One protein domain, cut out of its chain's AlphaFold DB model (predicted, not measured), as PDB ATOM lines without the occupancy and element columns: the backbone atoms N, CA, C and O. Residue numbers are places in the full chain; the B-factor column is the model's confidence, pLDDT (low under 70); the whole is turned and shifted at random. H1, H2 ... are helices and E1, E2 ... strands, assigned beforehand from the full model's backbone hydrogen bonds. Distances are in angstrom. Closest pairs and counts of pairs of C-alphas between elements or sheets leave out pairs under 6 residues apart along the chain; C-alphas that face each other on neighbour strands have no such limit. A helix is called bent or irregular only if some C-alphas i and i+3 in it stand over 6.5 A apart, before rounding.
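Overview. This is residues 27 to 74 and 90 to 152 of the 152 residues of an uncharacterized protein of Flavobacterium johnsoniae (UniProt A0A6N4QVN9). One strongly twisted sheet of six strands folds back on itself into two leaves, E1 E5 E6 facing E3 E2, with the long bent strand E4 as the hinge. Two short helices, H2 and H3, sit along one side of this folded sheet, and residues 66 to 74 of H1 stick out from the body as an arm. The printed part has 111 residues, with three named helices and six named strands in the order E1 E2 E3 H1 E4 H2 H3 E5 E6, in the mixed class of helices and strands. The sheet is mixed, in the order E1 E5 E6 E4 E3 E2, with E1 and E5 parallel and the other neighbours antiparallel. The whole is compact, with a radius of gyration of the C-alphas of 14.3 A and spans of 43 by 32 by 21 A.

Along the chain. E1 is residues 27 to 32, beginning at C-alpha 27 (13.711, -50.454, -59.573). E2 is residues 39 to 43 and E3 residues 50 to 55. H1, residues 61 to 74, is 19.3 A long and ends at C-alpha 74 (26.057, -20.638, -34.252). E4, residues 92 to 103, measures 28.4 A and bends by 77 degrees at residue 98. H2 is residues 114 to 119, H3 residues 121 to 127, and E5 residues 129 to 135, 19.8 A. E6, residues 141 to 151, measures 27.4 A, bends by 57 degrees at residue 147 and ends at C-alpha 151 (24.120, -42.016, -43.984).

Arrangement. The folded sheet, one sheet bent back into two leaves, has 16 pairs of C-alphas within 11 A between E1 E5 E6 and E3 E2. At edge strand E1, N 31 and O 131 of E5 are 2.8 A apart. E5 and E6 form a hairpin, with N 134 and O 142 at 2.8 A. E6 and E4 have N 103 and O 141 at 2.8 A. E4 and E3 have N 95 and O 52 at 2.8 A. E3 and edge strand E2 form a hairpin, with N 53 and O 40 at 2.8 A. Residues 30 to 31 of E1 also pair, parallel, with residues 111 to 112. H3 is on the sheet; its closest C-alphas to E6 are those of Tyr 125 and Met 148, 6.8 A. H2 only grazes the sheet, with residues 114 to 118. H2 and H3 are close but not clearly touching, about perpendicular at 89 degrees, with the C-alphas of Phe 117 and Tyr 124 closest at 7.0 A. H1 is not on the sheet. Every O i to N i+4 pair is within hydrogen-bond range in H1 and H2, and 2 of 3 in H3.

Size, cuts and confidence. The C-alphas of Lys 74 and Asn 108 are the farthest apart, at 47.2 A. Residues 75 to 89 are not printed, and C-alphas 74 and 90 are 23.2 A apart across the cut. Of the links that are printed whole, none is long. Mean pLDDT of the printed part is 75.1; 34 residues are under 70, among them residues 56 to 74 and 148 to 152.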
ATOM      1  N   VAL A  27      14.228 -51.827 -59.568       58.34
ATOM      2  CA  VAL A  27      13.711 -50.454 -59.573       58.34
ATOM      3  C   VAL A  27      12.278 -50.538 -59.066       58.34
ATOM      4  O   VAL A  27      11.419 -50.944 -59.840       58.34
ATOM      5  N   GLU A  28      11.999 -50.274 -57.782       62.53
ATOM      6  CA  GLU A  28      10.693 -50.722 -57.247       62.53
ATOM      7  C   GLU A  28       9.937 -49.777 -56.303       62.53
ATOM      8  O   GLU A  28       8.746 -50.011 -56.117       62.53
ATOM      9  N   TYR A  29      10.523 -48.706 -55.744       70.81
ATOM     10  CA  TYR A  29       9.826 -47.972 -54.670       70.81
ATOM     11  C   TYR A  29       9.730 -46.460 -54.884       70.81
ATOM     12  O   TYR A  29      10.733 -45.744 -54.937       70.81
ATOM     13  N   LEU A  30       8.483 -45.987 -54.963       72.44
ATOM     14  CA  LEU A  30       8.095 -44.578 -54.968       72.44
ATOM     15  C   LEU A  30       7.644 -44.135 -53.572       72.44
ATOM     16  O   LEU A  30       6.726 -44.722 -53.009       72.44
ATOM     17  N   PHE A  31       8.216 -43.055 -53.050       75.31
ATOM     18  CA  PHE A  31       7.741 -42.397 -51.833       75.31
ATOM     19  C   PHE A  31       6.776 -41.283 -52.183       75.31
ATOM     20  O   PHE A  31       7.159 -40.335 -52.869       75.31
ATOM     21  N   LEU A  32       5.555 -41.324 -51.652       70.44
ATOM     22  CA  LEU A  32       4.674 -40.162 -51.717       70.44
ATOM     23  C   LEU A  32       5.188 -39.091 -50.748       70.44
ATOM     24  O   LEU A  32       4.941 -39.129 -49.544       70.44
ATOM     25  N   SER A  33       5.929 -38.133 -51.288       66.25
ATOM     26  CA  SER A  33       6.598 -37.110 -50.500       66.25
ATOM     27  C   SER A  33       5.693 -35.905 -50.260       66.25
ATOM     28  O   SER A  33       5.292 -35.183 -51.174       66.25
ATOM     29  N   ARG A  34       5.373 -35.677 -48.986       66.19
ATOM     30  CA  ARG A  34       4.863 -34.404 -48.474       66.19
ATOM     31  C   ARG A  34       5.828 -33.927 -47.391       66.19
ATOM     32  O   ARG A  34       6.275 -34.772 -46.619       66.19
ATOM     33  N   PRO A  35       6.156 -32.625 -47.324       66.06
ATOM     34  CA  PRO A  35       6.981 -32.118 -46.240       66.06
ATOM     35  C   PRO A  35       6.297 -32.429 -44.908       66.06
ATOM     36  O   PRO A  35       5.153 -32.029 -44.687       66.06
ATOM     37  N   CYS A  36       6.980 -33.167 -44.044       66.81
ATOM     38  CA  CYS A  36       6.523 -33.501 -42.701       66.81
ATOM     39  C   CYS A  36       7.738 -33.623 -41.774       66.81
ATOM     40  O   CYS A  36       8.882 -33.503 -42.214       66.81
ATOM     41  N   ASP A  37       7.508 -33.837 -40.482       61.81
ATOM     42  CA  ASP A  37       8.591 -33.818 -39.491       61.81
ATOM     43  C   ASP A  37       9.666 -34.896 -39.728       61.81
ATOM     44  O   ASP A  37      10.789 -34.759 -39.248       61.81
ATOM     45  N   THR A  38       9.345 -35.942 -40.495       70.38
ATOM     46  CA  THR A  38      10.235 -37.079 -40.758       70.38
ATOM     47  C   THR A  38      10.742 -37.156 -42.204       70.38
ATOM     48  O   THR A  38      11.636 -37.954 -42.495       70.38
ATOM     49  N   LEU A  39      10.224 -36.301 -43.095       78.12
ATOM     50  CA  LEU A  39      10.644 -36.171 -44.490       78.12
ATOM     51  C   LEU A  39      10.738 -34.690 -44.867       78.12
ATOM     52  O   LEU A  39       9.729 -33.996 -45.020       78.12
ATOM     53  N   TYR A  40      11.963 -34.227 -45.090       80.00
ATOM     54  CA  TYR A  40      12.230 -32.903 -45.634       80.00
ATOM     55  C   TYR A  40      12.722 -33.019 -47.072       80.00
ATOM     56  O   TYR A  40      13.511 -33.906 -47.393       80.00
ATOM     57  N   PHE A  41      12.299 -32.106 -47.943       85.38
ATOM     58  CA  PHE A  41      12.871 -32.015 -49.278       85.38
ATOM     59  C   PHE A  41      12.983 -30.575 -49.757       85.38
ATOM     60  O   PHE A  41      12.145 -29.725 -49.451       85.38
ATOM     61  N   GLY A  42      14.037 -30.314 -50.523       85.88
ATOM     62  CA  GLY A  42      14.280 -29.047 -51.192       85.88
ATOM     63  C   GLY A  42      14.368 -29.264 -52.695       85.88
ATOM     64  O   GLY A  42      15.078 -30.153 -53.152       85.88
ATOM     65  N   ILE A  43      13.668 -28.439 -53.469       88.12
ATOM     66  CA  ILE A  43      13.781 -28.406 -54.931       88.12
ATOM     67  C   ILE A  43      14.454 -27.089 -55.306       88.12
ATOM     68  O   ILE A  43      14.075 -26.031 -54.799       88.12
ATOM     69  N   ALA A  44      15.461 -27.137 -56.176       87.62
ATOM     70  CA  ALA A  44      16.108 -25.925 -56.663       87.62
ATOM     71  C   ALA A  44      15.132 -25.044 -57.458       87.62
ATOM     72  O   ALA A  44      14.164 -25.525 -58.045       87.62
ATOM     73  N   LYS A  45      15.396 -23.735 -57.492       87.38
ATOM     74  CA  LYS A  45      14.509 -22.741 -58.122       87.38
ATOM     75  C   LYS A  45      14.255 -23.017 -59.610       87.38
ATOM     76  O   LYS A  45      13.150 -22.810 -60.097       87.38
ATOM     77  N   ASP A  46      15.273 -23.502 -60.308       88.69
ATOM     78  CA  ASP A  46      15.237 -23.930 -61.710       88.69
ATOM     79  C   ASP A  46      14.629 -25.332 -61.901       88.69
ATOM     80  O   ASP A  46      14.461 -25.794 -63.025       88.69
ATOM     81  N   SER A  47      14.272 -26.016 -60.809       85.12
ATOM     82  CA  SER A  47      13.697 -27.362 -60.793       85.12
ATOM     83  C   SER A  47      14.555 -28.437 -61.470       85.12
ATOM     84  O   SER A  47      14.006 -29.471 -61.867       85.12
ATOM     85  N   SER A  48      15.867 -28.202 -61.589       89.62
ATOM     86  CA  SER A  48      16.841 -29.128 -62.190       89.62
ATOM     87  C   SER A  48      17.333 -30.195 -61.213       89.62
ATOM     88  O   SER A  48      17.778 -31.265 -61.617       89.62
ATOM     89  N   ARG A  49      17.245 -29.908 -59.912       88.94
ATOM     90  CA  ARG A  49      17.757 -30.763 -58.843       88.94
ATOM     91  C   ARG A  49      16.869 -30.713 -57.610       88.94
ATOM     92  O   ARG A  49      16.255 -29.683 -57.317       88.94
ATOM     93  N   ALA A  50      16.858 -31.814 -56.874       90.31
ATOM     94  CA  ALA A  50      16.186 -31.935 -55.594       90.31
ATOM     95  C   ALA A  50      17.059 -32.691 -54.586       90.31
ATOM     96  O   ALA A  50      17.898 -33.513 -54.955       90.31
ATOM     97  N   SER A  51      16.849 -32.405 -53.307       87.56
ATOM     98  CA  SER A  51      17.397 -33.165 -52.190       87.56
ATOM     99  C   SER A  51      16.270 -33.635 -51.283       87.56
ATOM    100  O   SER A  51      15.314 -32.895 -51.041       87.56
ATOM    101  N   PHE A  52      16.390 -34.861 -50.783       86.69
ATOM    102  CA  PHE A  52      15.433 -35.477 -49.870       86.69
ATOM    103  C   PHE A  52      16.176 -35.983 -48.640       86.69
ATOM    104  O   PHE A  52      17.224 -36.612 -48.755       86.69
ATOM    105  N   PHE A  53      15.623 -35.715 -47.467       83.19
ATOM    106  CA  PHE A  53      16.168 -36.113 -46.178       83.19
ATOM    107  C   PHE A  53      15.093 -36.886 -45.427       83.19
ATOM    108  O   PHE A  53      14.042 -36.330 -45.093       83.19
ATOM    109  N   VAL A  54      15.351 -38.174 -45.192       80.88
ATOM    110  CA  VAL A  54      14.433 -39.084 -44.501       80.88
ATOM    111  C   VAL A  54      15.022 -39.423 -43.140       80.88
ATOM    112  O   VAL A  54      16.070 -40.058 -43.059       80.88
ATOM    113  N   TYR A  55      14.358 -39.016 -42.063       74.81
ATOM    114  CA  TYR A  55      14.828 -39.293 -40.708       74.81
ATOM    115  C   TYR A  55      14.409 -40.690 -40.258       74.81
ATOM    116  O   TYR A  55      13.227 -41.016 -40.303       74.81
ATOM    117  N   THR A  56      15.361 -41.496 -39.792       68.44
ATOM    118  CA  THR A  56      15.153 -42.904 -39.397       68.44
ATOM    119  C   THR A  56      15.004 -43.099 -37.886       68.44
ATOM    120  O   THR A  56      14.616 -44.176 -37.443       68.44
ATOM    121  N   GLY A  57      15.275 -42.064 -37.083       56.28
ATOM    122  CA  GLY A  57      15.417 -42.137 -35.621       56.28
ATOM    123  C   GLY A  57      14.168 -41.887 -34.758       56.28
ATOM    124  O   GLY A  57      14.318 -41.453 -33.617       56.28
ATOM    125  N   GLY A  58      12.950 -42.129 -35.256       50.31
ATOM    126  CA  GLY A  58      11.707 -41.975 -34.476       50.31
ATOM    127  C   GLY A  58      11.254 -40.523 -34.206       50.31
ATOM    128  O   GLY A  58      11.993 -39.561 -34.372       50.31
ATOM    129  N   TYR A  59       9.993 -40.376 -33.787       45.44
ATOM    130  CA  TYR A  59       9.137 -39.169 -33.735       45.44
ATOM    131  C   TYR A  59       9.593 -37.943 -32.887       45.44
ATOM    132  O   TYR A  59       8.779 -37.071 -32.590       45.44
ATOM    133  N   HIS A  60      10.868 -37.797 -32.509       47.66
ATOM    134  CA  HIS A  60      11.348 -36.695 -31.643       47.66
ATOM    135  C   HIS A  60      12.183 -35.619 -32.364       47.66
ATOM    136  O   HIS A  60      13.061 -34.980 -31.780       47.66
ATOM    137  N   ILE A  61      11.922 -35.397 -33.654       55.59
ATOM    138  CA  ILE A  61      12.898 -34.738 -34.532       55.59
ATOM    139  C   ILE A  61      12.749 -33.215 -34.605       55.59
ATOM    140  O   ILE A  61      13.760 -32.552 -34.787       55.59
ATOM    141  N   LYS A  62      11.578 -32.600 -34.393       51.59
ATOM    142  CA  LYS A  62      11.455 -31.140 -34.604       51.59
ATOM    143  C   LYS A  62      12.324 -30.313 -33.646       51.59
ATOM    144  O   LYS A  62      13.128 -29.501 -34.093       51.59
ATOM    145  N   ALA A  63      12.237 -30.578 -32.341       52.75
ATOM    146  CA  ALA A  63      13.022 -29.855 -31.337       52.75
ATOM    147  C   ALA A  63      14.529 -30.154 -31.442       52.75
ATOM    148  O   ALA A  63      15.351 -29.244 -31.334       52.75
ATOM    149  N   LYS A  64      14.898 -31.416 -31.705       54.78
ATOM    150  CA  LYS A  64      16.303 -31.826 -31.843       54.78
ATOM    151  C   LYS A  64      16.926 -31.290 -33.138       54.78
ATOM    152  O   LYS A  64      18.054 -30.809 -33.103       54.78
ATOM    153  N   ARG A  65      16.178 -31.274 -34.249       55.25
ATOM    154  CA  ARG A  65      16.574 -30.673 -35.536       55.25
ATOM    155  C   ARG A  65      16.763 -29.171 -35.407       55.25
ATOM    156  O   ARG A  65      17.809 -28.667 -35.796       55.25
ATOM    157  N   ASP A  66      15.785 -28.460 -34.856       54.56
ATOM    158  CA  ASP A  66      15.874 -27.004 -34.723       54.56
ATOM    159  C   ASP A  66      17.012 -26.621 -33.758       54.56
ATOM    160  O   ASP A  66      17.725 -25.650 -33.997       54.56
ATOM    161  N   SER A  67      17.273 -27.435 -32.728       59.22
ATOM    162  CA  SER A  67      18.443 -27.295 -31.853       59.22
ATOM    163  C   SER A  67      19.770 -27.527 -32.591       59.22
ATOM    164  O   SER A  67      20.672 -26.698 -32.482       59.22
ATOM    165  N   LEU A  68      19.883 -28.592 -33.393       57.28
ATOM    166  CA  LEU A  68      21.086 -28.924 -34.168       57.28
ATOM    167  C   LEU A  68      21.376 -27.900 -35.271       57.28
ATOM    168  O   LEU A  68      22.514 -27.450 -35.397       57.28
ATOM    169  N   ILE A  69      20.357 -27.479 -36.026       55.25
ATOM    170  CA  ILE A  69      20.481 -26.443 -37.060       55.25
ATOM    171  C   ILE A  69      20.922 -25.128 -36.415       55.25
ATOM    172  O   ILE A  69      21.871 -24.503 -36.887       55.25
ATOM    173  N   ASN A  70      20.305 -24.729 -35.300       57.03
ATOM    174  CA  ASN A  70      20.705 -23.519 -34.585       57.03
ATOM    175  C   ASN A  70      22.117 -23.635 -33.988       57.03
ATOM    176  O   ASN A  70      22.881 -22.671 -34.049       57.03
ATOM    177  N   ALA A  71      22.510 -24.802 -33.471       58.41
ATOM    178  CA  ALA A  71      23.863 -25.052 -32.973       58.41
ATOM    179  C   ALA A  71      24.913 -24.991 -34.096       58.41
ATOM    180  O   ALA A  71      25.970 -24.384 -33.919       58.41
ATOM    181  N   GLN A  72      24.619 -25.552 -35.272       54.56
ATOM    182  CA  GLN A  72      25.490 -25.482 -36.447       54.56
ATOM    183  C   GLN A  72      25.579 -24.063 -37.022       54.56
ATOM    184  O   GLN A  72      26.673 -23.607 -37.348       54.56
ATOM    185  N   LEU A  73      24.465 -23.328 -37.100       56.16
ATOM    186  CA  LEU A  73      24.457 -21.923 -37.525       56.16
ATOM    187  C   LEU A  73      25.266 -21.038 -36.568       56.16
ATOM    188  O   LEU A  73      25.964 -20.131 -37.019       56.16
ATOM    189  N   LYS A  74      25.244 -21.333 -35.262       53.94
ATOM    190  CA  LYS A  74      26.057 -20.638 -34.252       53.94
ATOM    191  C   LYS A  74      27.554 -20.953 -34.394       53.94
ATOM    192  O   LYS A  74      28.370 -20.047 -34.257       53.94
ATOM    193  N   ILE A  90      22.553 -43.654 -36.477       53.66
ATOM    194  CA  ILE A  90      22.258 -43.225 -37.857       53.66
ATOM    195  C   ILE A  90      20.867 -42.572 -37.908       53.66
ATOM    196  O   ILE A  90      19.824 -43.235 -37.826       53.66
ATOM    197  N   ALA A  91      20.871 -41.244 -37.955       65.06
ATOM    198  CA  ALA A  91      19.738 -40.383 -37.667       65.06
ATOM    199  C   ALA A  91      18.928 -40.075 -38.926       65.06
ATOM    200  O   ALA A  91      17.732 -39.762 -38.834       65.06
ATOM    201  N   SER A  92      19.548 -40.167 -40.104       70.06
ATOM    202  CA  SER A  92      18.867 -39.882 -41.360       70.06
ATOM    203  C   SER A  92      19.556 -40.479 -42.580       70.06
ATOM    204  O   SER A  92      20.739 -40.816 -42.569       70.06
ATOM    205  N   VAL A  93      18.795 -40.578 -43.667       79.25
ATOM    206  CA  VAL A  93      19.302 -40.945 -44.986       79.25
ATOM    207  C   VAL A  93      19.071 -39.779 -45.937       79.25
ATOM    208  O   VAL A  93      17.949 -39.272 -46.055       79.25
ATOM    209  N   ALA A  94      20.146 -39.360 -46.602       83.06
ATOM    210  CA  ALA A  94      20.136 -38.246 -47.534       83.06
ATOM    211  C   ALA A  94      20.184 -38.735 -48.986       83.06
ATOM    212  O   ALA A  94      21.026 -39.553 -49.377       83.06
ATOM    213  N   PHE A  95      19.302 -38.166 -49.801       85.81
ATOM    214  CA  PHE A  95      19.170 -38.449 -51.220       85.81
ATOM    215  C   PHE A  95      19.304 -37.175 -52.042       85.81
ATOM    216  O   PHE A  95      18.852 -36.098 -51.645       85.81
ATOM    217  N   TRP A  96      19.864 -37.322 -53.236       87.19
ATOM    218  CA  TRP A  96      19.857 -36.297 -54.273       87.19
ATOM    219  C   TRP A  96      19.208 -36.840 -55.528       87.19
ATOM    220  O   TRP A  96      19.308 -38.025 -55.832       87.19
ATOM    221  N   ALA A  97      18.564 -35.952 -56.267       88.50
ATOM    222  CA  ALA A  97      17.976 -36.259 -57.551       88.50
ATOM    223  C   ALA A  97      18.311 -35.153 -58.549       88.50
ATOM    224  O   ALA A  97      18.171 -33.964 -58.253       88.50
ATOM    225  N   THR A  98      18.731 -35.554 -59.742       88.31
ATOM    226  CA  THR A  98      18.971 -34.676 -60.902       88.31
ATOM    227  C   THR A  98      18.108 -35.050 -62.101       88.31
ATOM    228  O   THR A  98      18.032 -34.299 -63.068       88.31
ATOM    229  N   SER A  99      17.438 -36.199 -62.032       88.81
ATOM    230  CA  SER A  99      16.529 -36.699 -63.053       88.81
ATOM    231  C   SER A  99      15.095 -36.611 -62.537       88.81
ATOM    232  O   SER A  99      14.792 -37.019 -61.410       88.81
ATOM    233  N   LYS A 100      14.213 -36.033 -63.357       91.19
ATOM    234  CA  LYS A 100      12.796 -35.848 -63.041       91.19
ATOM    235  C   LYS A 100      11.927 -36.125 -64.251       91.19
ATOM    236  O   LYS A 100      12.182 -35.607 -65.337       91.19
ATOM    237  N   LYS A 101      10.819 -36.826 -64.026       91.25
ATOM    238  CA  LYS A 101       9.736 -36.986 -64.997       91.25
ATOM    239  C   LYS A 101       8.433 -36.437 -64.429       91.25
ATOM    240  O   LYS A 101       8.106 -36.700 -63.278       91.25
ATOM    241  N   ASN A 102       7.679 -35.700 -65.238       91.62
ATOM    242  CA  ASN A 102       6.308 -35.331 -64.897       91.62
ATOM    243  C   ASN A 102       5.343 -36.384 -65.457       91.62
ATOM    244  O   ASN A 102       5.483 -36.796 -66.611       91.62
ATOM    245  N   VAL A 103       4.388 -36.834 -64.644       89.81
ATOM    246  CA  VAL A 103       3.371 -37.814 -65.039       89.81
ATOM    247  C   VAL A 103       1.966 -37.330 -64.659       89.81
ATOM    248  O   VAL A 103       1.792 -36.709 -63.608       89.81
ATOM    249  N   PRO A 104       0.943 -37.613 -65.485       88.69
ATOM    250  CA  PRO A 104      -0.433 -37.209 -65.201       88.69
ATOM    251  C   PRO A 104      -1.126 -38.115 -64.172       88.69
ATOM    252  O   PRO A 104      -2.090 -37.697 -63.543       88.69
ATOM    253  N   THR A 105      -0.655 -39.352 -63.997       85.56
ATOM    254  CA  THR A 105      -1.221 -40.335 -63.066       85.56
ATOM    255  C   THR A 105      -0.141 -41.285 -62.558       85.56
ATOM    256  O   THR A 105       0.901 -41.451 -63.194       85.56
ATOM    257  N   ILE A 106      -0.410 -41.894 -61.408       83.06
ATOM    258  CA  ILE A 106       0.436 -42.882 -60.722       83.06
ATOM    259  C   ILE A 106      -0.288 -44.224 -60.557       83.06
ATOM    260  O   ILE A 106       0.167 -45.085 -59.804       83.06
ATOM    261  N   ASN A 107      -1.440 -44.395 -61.218       79.50
ATOM    262  CA  ASN A 107      -2.228 -45.618 -61.122       79.50
ATOM    263  C   ASN A 107      -1.359 -46.826 -61.498       79.50
ATOM    264  O   ASN A 107      -0.697 -46.818 -62.535       79.50
ATOM    265  N   ASN A 108      -1.393 -47.855 -60.651       75.12
ATOM    266  CA  ASN A 108      -0.630 -49.102 -60.779       75.12
ATOM    267  C   ASN A 108       0.887 -48.985 -60.557       75.12
ATOM    268  O   ASN A 108       1.612 -49.927 -60.876       75.12
ATOM    269  N   LEU A 109       1.383 -47.877 -59.998       78.44
ATOM    270  CA  LEU A 109       2.772 -47.815 -59.554       78.44
ATOM    271  C   LEU A 109       2.909 -48.389 -58.136       78.44
ATOM    272  O   LEU A 109       2.185 -47.951 -57.237       78.44
ATOM    273  N   PRO A 110       3.841 -49.333 -57.905       77.75
ATOM    274  CA  PRO A 110       4.165 -49.768 -56.556       77.75
ATOM    275  C   PRO A 110       4.770 -48.588 -55.790       77.75
ATOM    276  O   PRO A 110       5.720 -47.946 -56.245       77.75
ATOM    277  N   TYR A 111       4.196 -48.278 -54.633       77.31
ATOM    278  CA  TYR A 111       4.694 -47.227 -53.757       77.31
ATOM    279  C   TYR A 111       5.021 -47.801 -52.386       77.31
ATOM    280  O   TYR A 111       4.447 -48.801 -51.960       77.31
ATOM    281  N   LEU A 112       5.967 -47.150 -51.721       79.25
ATOM    282  CA  LEU A 112       6.391 -47.452 -50.368       79.25
ATOM    283  C   LEU A 112       5.980 -46.288 -49.473       79.25
ATOM    284  O   LEU A 112       6.292 -45.123 -49.747       79.25
ATOM    285  N   THR A 113       5.275 -46.592 -48.393       77.31
ATOM    286  CA  THR A 113       4.995 -45.602 -47.356       77.31
ATOM    287  C   THR A 113       6.242 -45.345 -46.509       77.31
ATOM    288  O   THR A 113       7.121 -46.196 -46.372       77.31
ATOM    289  N   LEU A 114       6.319 -44.164 -45.887       76.00
ATOM    290  CA  LEU A 114       7.392 -43.869 -44.930       76.00
ATOM    291  C   LEU A 114       7.399 -44.873 -43.764       76.00
ATOM    292  O   LEU A 114       8.464 -45.293 -43.327       76.00
ATOM    293  N   GLU A 115       6.224 -45.310 -43.307       75.06
ATOM    294  CA  GLU A 115       6.090 -46.312 -42.243       75.06
ATOM    295  C   GLU A 115       6.696 -47.666 -42.627       75.06
ATOM    296  O   GLU A 115       7.408 -48.276 -41.828       75.06
ATOM    297  N   GLU A 116       6.454 -48.138 -43.851       78.75
ATOM    298  CA  GLU A 116       7.054 -49.379 -44.352       78.75
ATOM    299  C   GLU A 116       8.568 -49.251 -44.510       78.75
ATOM    300  O   GLU A 116       9.302 -50.172 -44.147       78.75
ATOM    301  N   PHE A 117       9.044 -48.094 -44.975       80.50
ATOM    302  CA  PHE A 117      10.471 -47.803 -45.038       80.50
ATOM    303  C   PHE A 117      11.132 -47.878 -43.658       80.50
ATOM    304  O   PHE A 117      12.185 -48.499 -43.529       80.50
ATOM    305  N   TYR A 118      10.508 -47.334 -42.609       77.12
ATOM    306  CA  TYR A 118      11.080 -47.340 -41.257       77.12
ATOM    307  C   TYR A 118      11.211 -48.722 -40.626       77.12
ATOM    308  O   TYR A 118      12.055 -48.896 -39.748       77.12
ATOM    309  N   LYS A 119      10.443 -49.719 -41.076       79.94
ATOM    310  CA  LYS A 119      10.610 -51.096 -40.586       79.94
ATOM    311  C   LYS A 119      11.975 -51.660 -40.975       79.94
ATOM    312  O   LYS A 119      12.593 -52.367 -40.184       79.94
ATOM    313  N   HIS A 120      12.449 -51.338 -42.181       79.19
ATOM    314  CA  HIS A 120      13.687 -51.883 -42.739       79.19
ATOM    315  C   HIS A 120      14.409 -50.864 -43.640       79.19
ATOM    316  O   HIS A 120      14.588 -51.134 -44.827       79.19
ATOM    317  N   PRO A 121      14.860 -49.705 -43.125       77.00
ATOM    318  CA  PRO A 121      15.344 -48.610 -43.968       77.00
ATOM    319  C   PRO A 121      16.565 -49.022 -44.798       77.00
ATOM    320  O   PRO A 121      16.632 -48.718 -45.989       77.00
ATOM    321  N   SER A 122      17.471 -49.811 -44.206       76.38
ATOM    322  CA  SER A 122      18.659 -50.352 -44.874       76.38
ATOM    323  C   SER A 122      18.337 -51.172 -46.113       76.38
ATOM    324  O   SER A 122      18.986 -50.980 -47.133       76.38
ATOM    325  N   LYS A 123      17.283 -51.996 -46.076       76.94
ATOM    326  CA  LYS A 123      16.840 -52.796 -47.228       76.94
ATOM    327  C   LYS A 123      16.590 -51.926 -48.460       76.94
ATOM    328  O   LYS A 123      16.891 -52.351 -49.570       76.94
ATOM    329  N   TYR A 124      16.027 -50.735 -48.276       76.06
ATOM    330  CA  TYR A 124      15.541 -49.916 -49.379       76.06
ATOM    331  C   TYR A 124      16.646 -49.081 -50.030       76.06
ATOM    332  O   TYR A 124      16.750 -49.082 -51.254       76.06
ATOM    333  N   TYR A 125      17.515 -48.425 -49.255       73.69
ATOM    334  CA  TYR A 125      18.526 -47.533 -49.837       73.69
ATOM    335  C   TYR A 125      19.824 -48.231 -50.281       73.69
ATOM    336  O   TYR A 125      20.559 -47.657 -51.083       73.69
ATOM    337  N   THR A 126      20.143 -49.442 -49.796       71.62
ATOM    338  CA  THR A 126      21.352 -50.163 -50.253       71.62
ATOM    339  C   THR A 126      21.126 -50.895 -51.568       71.62
ATOM    340  O   THR A 126      22.023 -50.963 -52.409       71.62
ATOM    341  N   THR A 127      19.928 -51.448 -51.742       68.00
ATOM    342  CA  THR A 127      19.652 -52.457 -52.772       68.00
ATOM    343  C   THR A 127      18.828 -51.906 -53.934       68.00
ATOM    344  O   THR A 127      18.968 -52.386 -55.057       68.00
ATOM    345  N   TYR A 128      18.015 -50.871 -53.703       71.44
ATOM    346  CA  TYR A 128      17.051 -50.381 -54.686       71.44
ATOM    347  C   TYR A 128      17.350 -48.948 -55.122       71.44
ATOM    348  O   TYR A 128      17.904 -48.140 -54.376       71.44
ATOM    349  N   ILE A 129      16.951 -48.631 -56.354       76.12
ATOM    350  CA  ILE A 129      16.832 -47.243 -56.805       76.12
ATOM    351  C   ILE A 129      15.496 -46.725 -56.285       76.12
ATOM    352  O   ILE A 129      14.451 -47.343 -56.510       76.12
ATOM    353  N   MET A 130      15.542 -45.608 -55.565       82.88
ATOM    354  CA  MET A 130      14.360 -45.020 -54.947       82.88
ATOM    355  C   MET A 130      13.900 -43.798 -55.722       82.88
ATOM    356  O   MET A 130      14.710 -43.008 -56.217       82.88
ATOM    357  N   PHE A 131      12.585 -43.635 -55.789       87.88
ATOM    358  CA  PHE A 131      11.956 -42.504 -56.444       87.88
ATOM    359  C   PHE A 131      11.139 -41.706 -55.442       87.88
ATOM    360  O   PHE A 131      10.425 -42.269 -54.616       87.88
ATOM    361  N   PHE A 132      11.186 -40.384 -55.549       88.62
ATOM    362  CA  PHE A 132      10.329 -39.502 -54.766       88.62
ATOM    363  C   PHE A 132       9.235 -38.928 -55.651       88.62
ATOM    364  O   PHE A 132       9.497 -38.283 -56.666       88.62
ATOM    365  N   LEU A 133       7.997 -39.174 -55.249       88.38
ATOM    366  CA  LEU A 133       6.794 -38.718 -55.914       88.38
ATOM    367  C   LEU A 133       6.277 -37.455 -55.219       88.38
ATOM    368  O   LEU A 133       5.899 -37.500 -54.045       88.38
ATOM    369  N   ILE A 134       6.239 -36.333 -55.934       88.25
ATOM    370  CA  ILE A 134       5.780 -35.036 -55.422       88.25
ATOM    371  C   ILE A 134       4.496 -34.630 -56.161       88.25
ATOM    372  O   ILE A 134       4.543 -34.393 -57.372       88.25
ATOM    373  N   PRO A 135       3.347 -34.512 -55.471       87.12
ATOM    374  CA  PRO A 135       2.124 -34.014 -56.090       87.12
ATOM    375  C   PRO A 135       2.235 -32.514 -56.399       87.12
ATOM    376  O   PRO A 135       2.692 -31.721 -55.572       87.12
ATOM    377  N   ARG A 136       1.773 -32.101 -57.584       86.25
ATOM    378  CA  ARG A 136       1.681 -30.695 -57.995       86.25
ATOM    379  C   ARG A 136       0.260 -30.158 -57.843       86.25
ATOM    380  O   ARG A 136      -0.722 -30.891 -57.884       86.25
ATOM    381  N   LYS A 137       0.146 -28.829 -57.754       86.88
ATOM    382  CA  LYS A 137      -1.143 -28.119 -57.646       86.88
ATOM    383  C   LYS A 137      -2.086 -28.359 -58.831       86.88
ATOM    384  O   LYS A 137      -3.291 -28.259 -58.668       86.88
ATOM    385  N   ASN A 138      -1.542 -28.666 -60.007       87.62
ATOM    386  CA  ASN A 138      -2.310 -28.930 -61.227       87.62
ATOM    387  C   ASN A 138      -2.807 -30.388 -61.340       87.62
ATOM    388  O   ASN A 138      -3.264 -30.778 -62.409       87.62
ATOM    389  N   GLY A 139      -2.659 -31.206 -60.293       86.56
ATOM    390  CA  GLY A 139      -3.075 -32.613 -60.289       86.56
ATOM    391  C   GLY A 139      -2.083 -33.589 -60.931       86.56
ATOM    392  O   GLY A 139      -2.308 -34.792 -60.871       86.56
ATOM    393  N   THR A 140      -0.978 -33.103 -61.509       90.81
ATOM    394  CA  THR A 140       0.116 -33.960 -62.009       90.81
ATOM    395  C   THR A 140       1.114 -34.293 -60.900       90.81
ATOM    396  O   THR A 140       1.078 -33.713 -59.812       90.81
ATOM    397  N   PHE A 141       2.053 -35.193 -61.188       90.56
ATOM    398  CA  PHE A 141       3.078 -35.618 -60.244       90.56
ATOM    399  C   PHE A 141       4.471 -35.486 -60.847       90.56
ATOM    400  O   PHE A 141       4.679 -35.781 -62.023       90.56
ATOM    401  N   ASP A 142       5.434 -35.084 -60.025       91.25
ATOM    402  CA  ASP A 142       6.850 -35.204 -60.349       91.25
ATOM    403  C   ASP A 142       7.422 -36.466 -59.718       91.25
ATOM    404  O   ASP A 142       7.292 -36.671 -58.516       91.25
ATOM    405  N   ILE A 143       8.082 -37.281 -60.532       91.38
ATOM    406  CA  ILE A 143       8.857 -38.438 -60.102       91.38
ATOM    407  C   ILE A 143      10.326 -38.055 -60.200       91.38
ATOM    408  O   ILE A 143      10.826 -37.797 -61.295       91.38
ATOM    409  N   TRP A 144      10.998 -38.022 -59.058       91.69
ATOM    410  CA  TRP A 144      12.428 -37.769 -58.947       91.69
ATOM    411  C   TRP A 144      13.166 -39.079 -58.750       91.69
ATOM    412  O   TRP A 144      12.924 -39.778 -57.771       91.69
ATOM    413  N   GLU A 145      14.072 -39.392 -59.663       89.06
ATOM    414  CA  GLU A 145      14.986 -40.518 -59.517       89.06
ATOM    415  C   GLU A 145      16.124 -40.111 -58.590       89.06
ATOM    416  O   GLU A 145      16.822 -39.126 -58.851       89.06
ATOM    417  N   SER A 146      16.283 -40.840 -57.487       82.75
ATOM    418  CA  SER A 146      17.212 -40.456 -56.435       82.75
ATOM    419  C   SER A 146      18.387 -41.417 -56.293       82.75
ATOM    420  O   SER A 146      18.231 -42.639 -56.310       82.75
ATOM    421  N   GLY A 147      19.573 -40.840 -56.117       78.25
ATOM    422  CA  GLY A 147      20.759 -41.528 -55.626       78.25
ATOM    423  C   GLY A 147      20.940 -41.269 -54.131       78.25
ATOM    424  O   GLY A 147      20.648 -40.176 -53.643       78.25
ATOM    425  N   MET A 148      21.439 -42.257 -53.387       66.44
ATOM    426  CA  MET A 148      21.873 -42.051 -51.999       66.44
ATOM    427  C   MET A 148      23.212 -41.299 -51.990       66.44
ATOM    428  O   MET A 148      24.107 -41.647 -52.762       66.44
ATOM    429  N   ILE A 149      23.353 -40.284 -51.131       61.91
ATOM    430  CA  ILE A 149      24.638 -39.579 -50.926       61.91
ATOM    431  C   ILE A 149      25.389 -40.164 -49.735       61.91
ATOM    432  O   ILE A 149      26.602 -40.341 -49.797       61.91
ATOM    433  N   GLY A 150      24.675 -40.453 -48.650       57.75
ATOM    434  CA  GLY A 150      25.295 -40.855 -47.399       57.75
ATOM    435  C   GLY A 150      24.278 -41.179 -46.314       57.75
ATOM    436  O   GLY A 150      23.076 -40.933 -46.459       57.75
ATOM    437  N   GLN A 151      24.804 -41.759 -45.244       55.19
ATOM    438  CA  GLN A 151      24.120 -42.016 -43.984       55.19
ATOM    439  C   GLN A 151      24.821 -41.160 -42.933       55.19
ATOM    440  O   GLN A 151      26.050 -41.194 -42.857       55.19
ATOM    441  N   GLU A 152      24.046 -40.377 -42.188       47.56
ATOM    442  CA  GLU A 152      24.521 -39.587 -41.043       47.56
ATOM    443  C   GLU A 152      23.969 -40.183 -39.757       47.56
ATOM    444  O   GLU A 152      22.737 -40.427 -39.715       47.56
TER     445      GLU A 152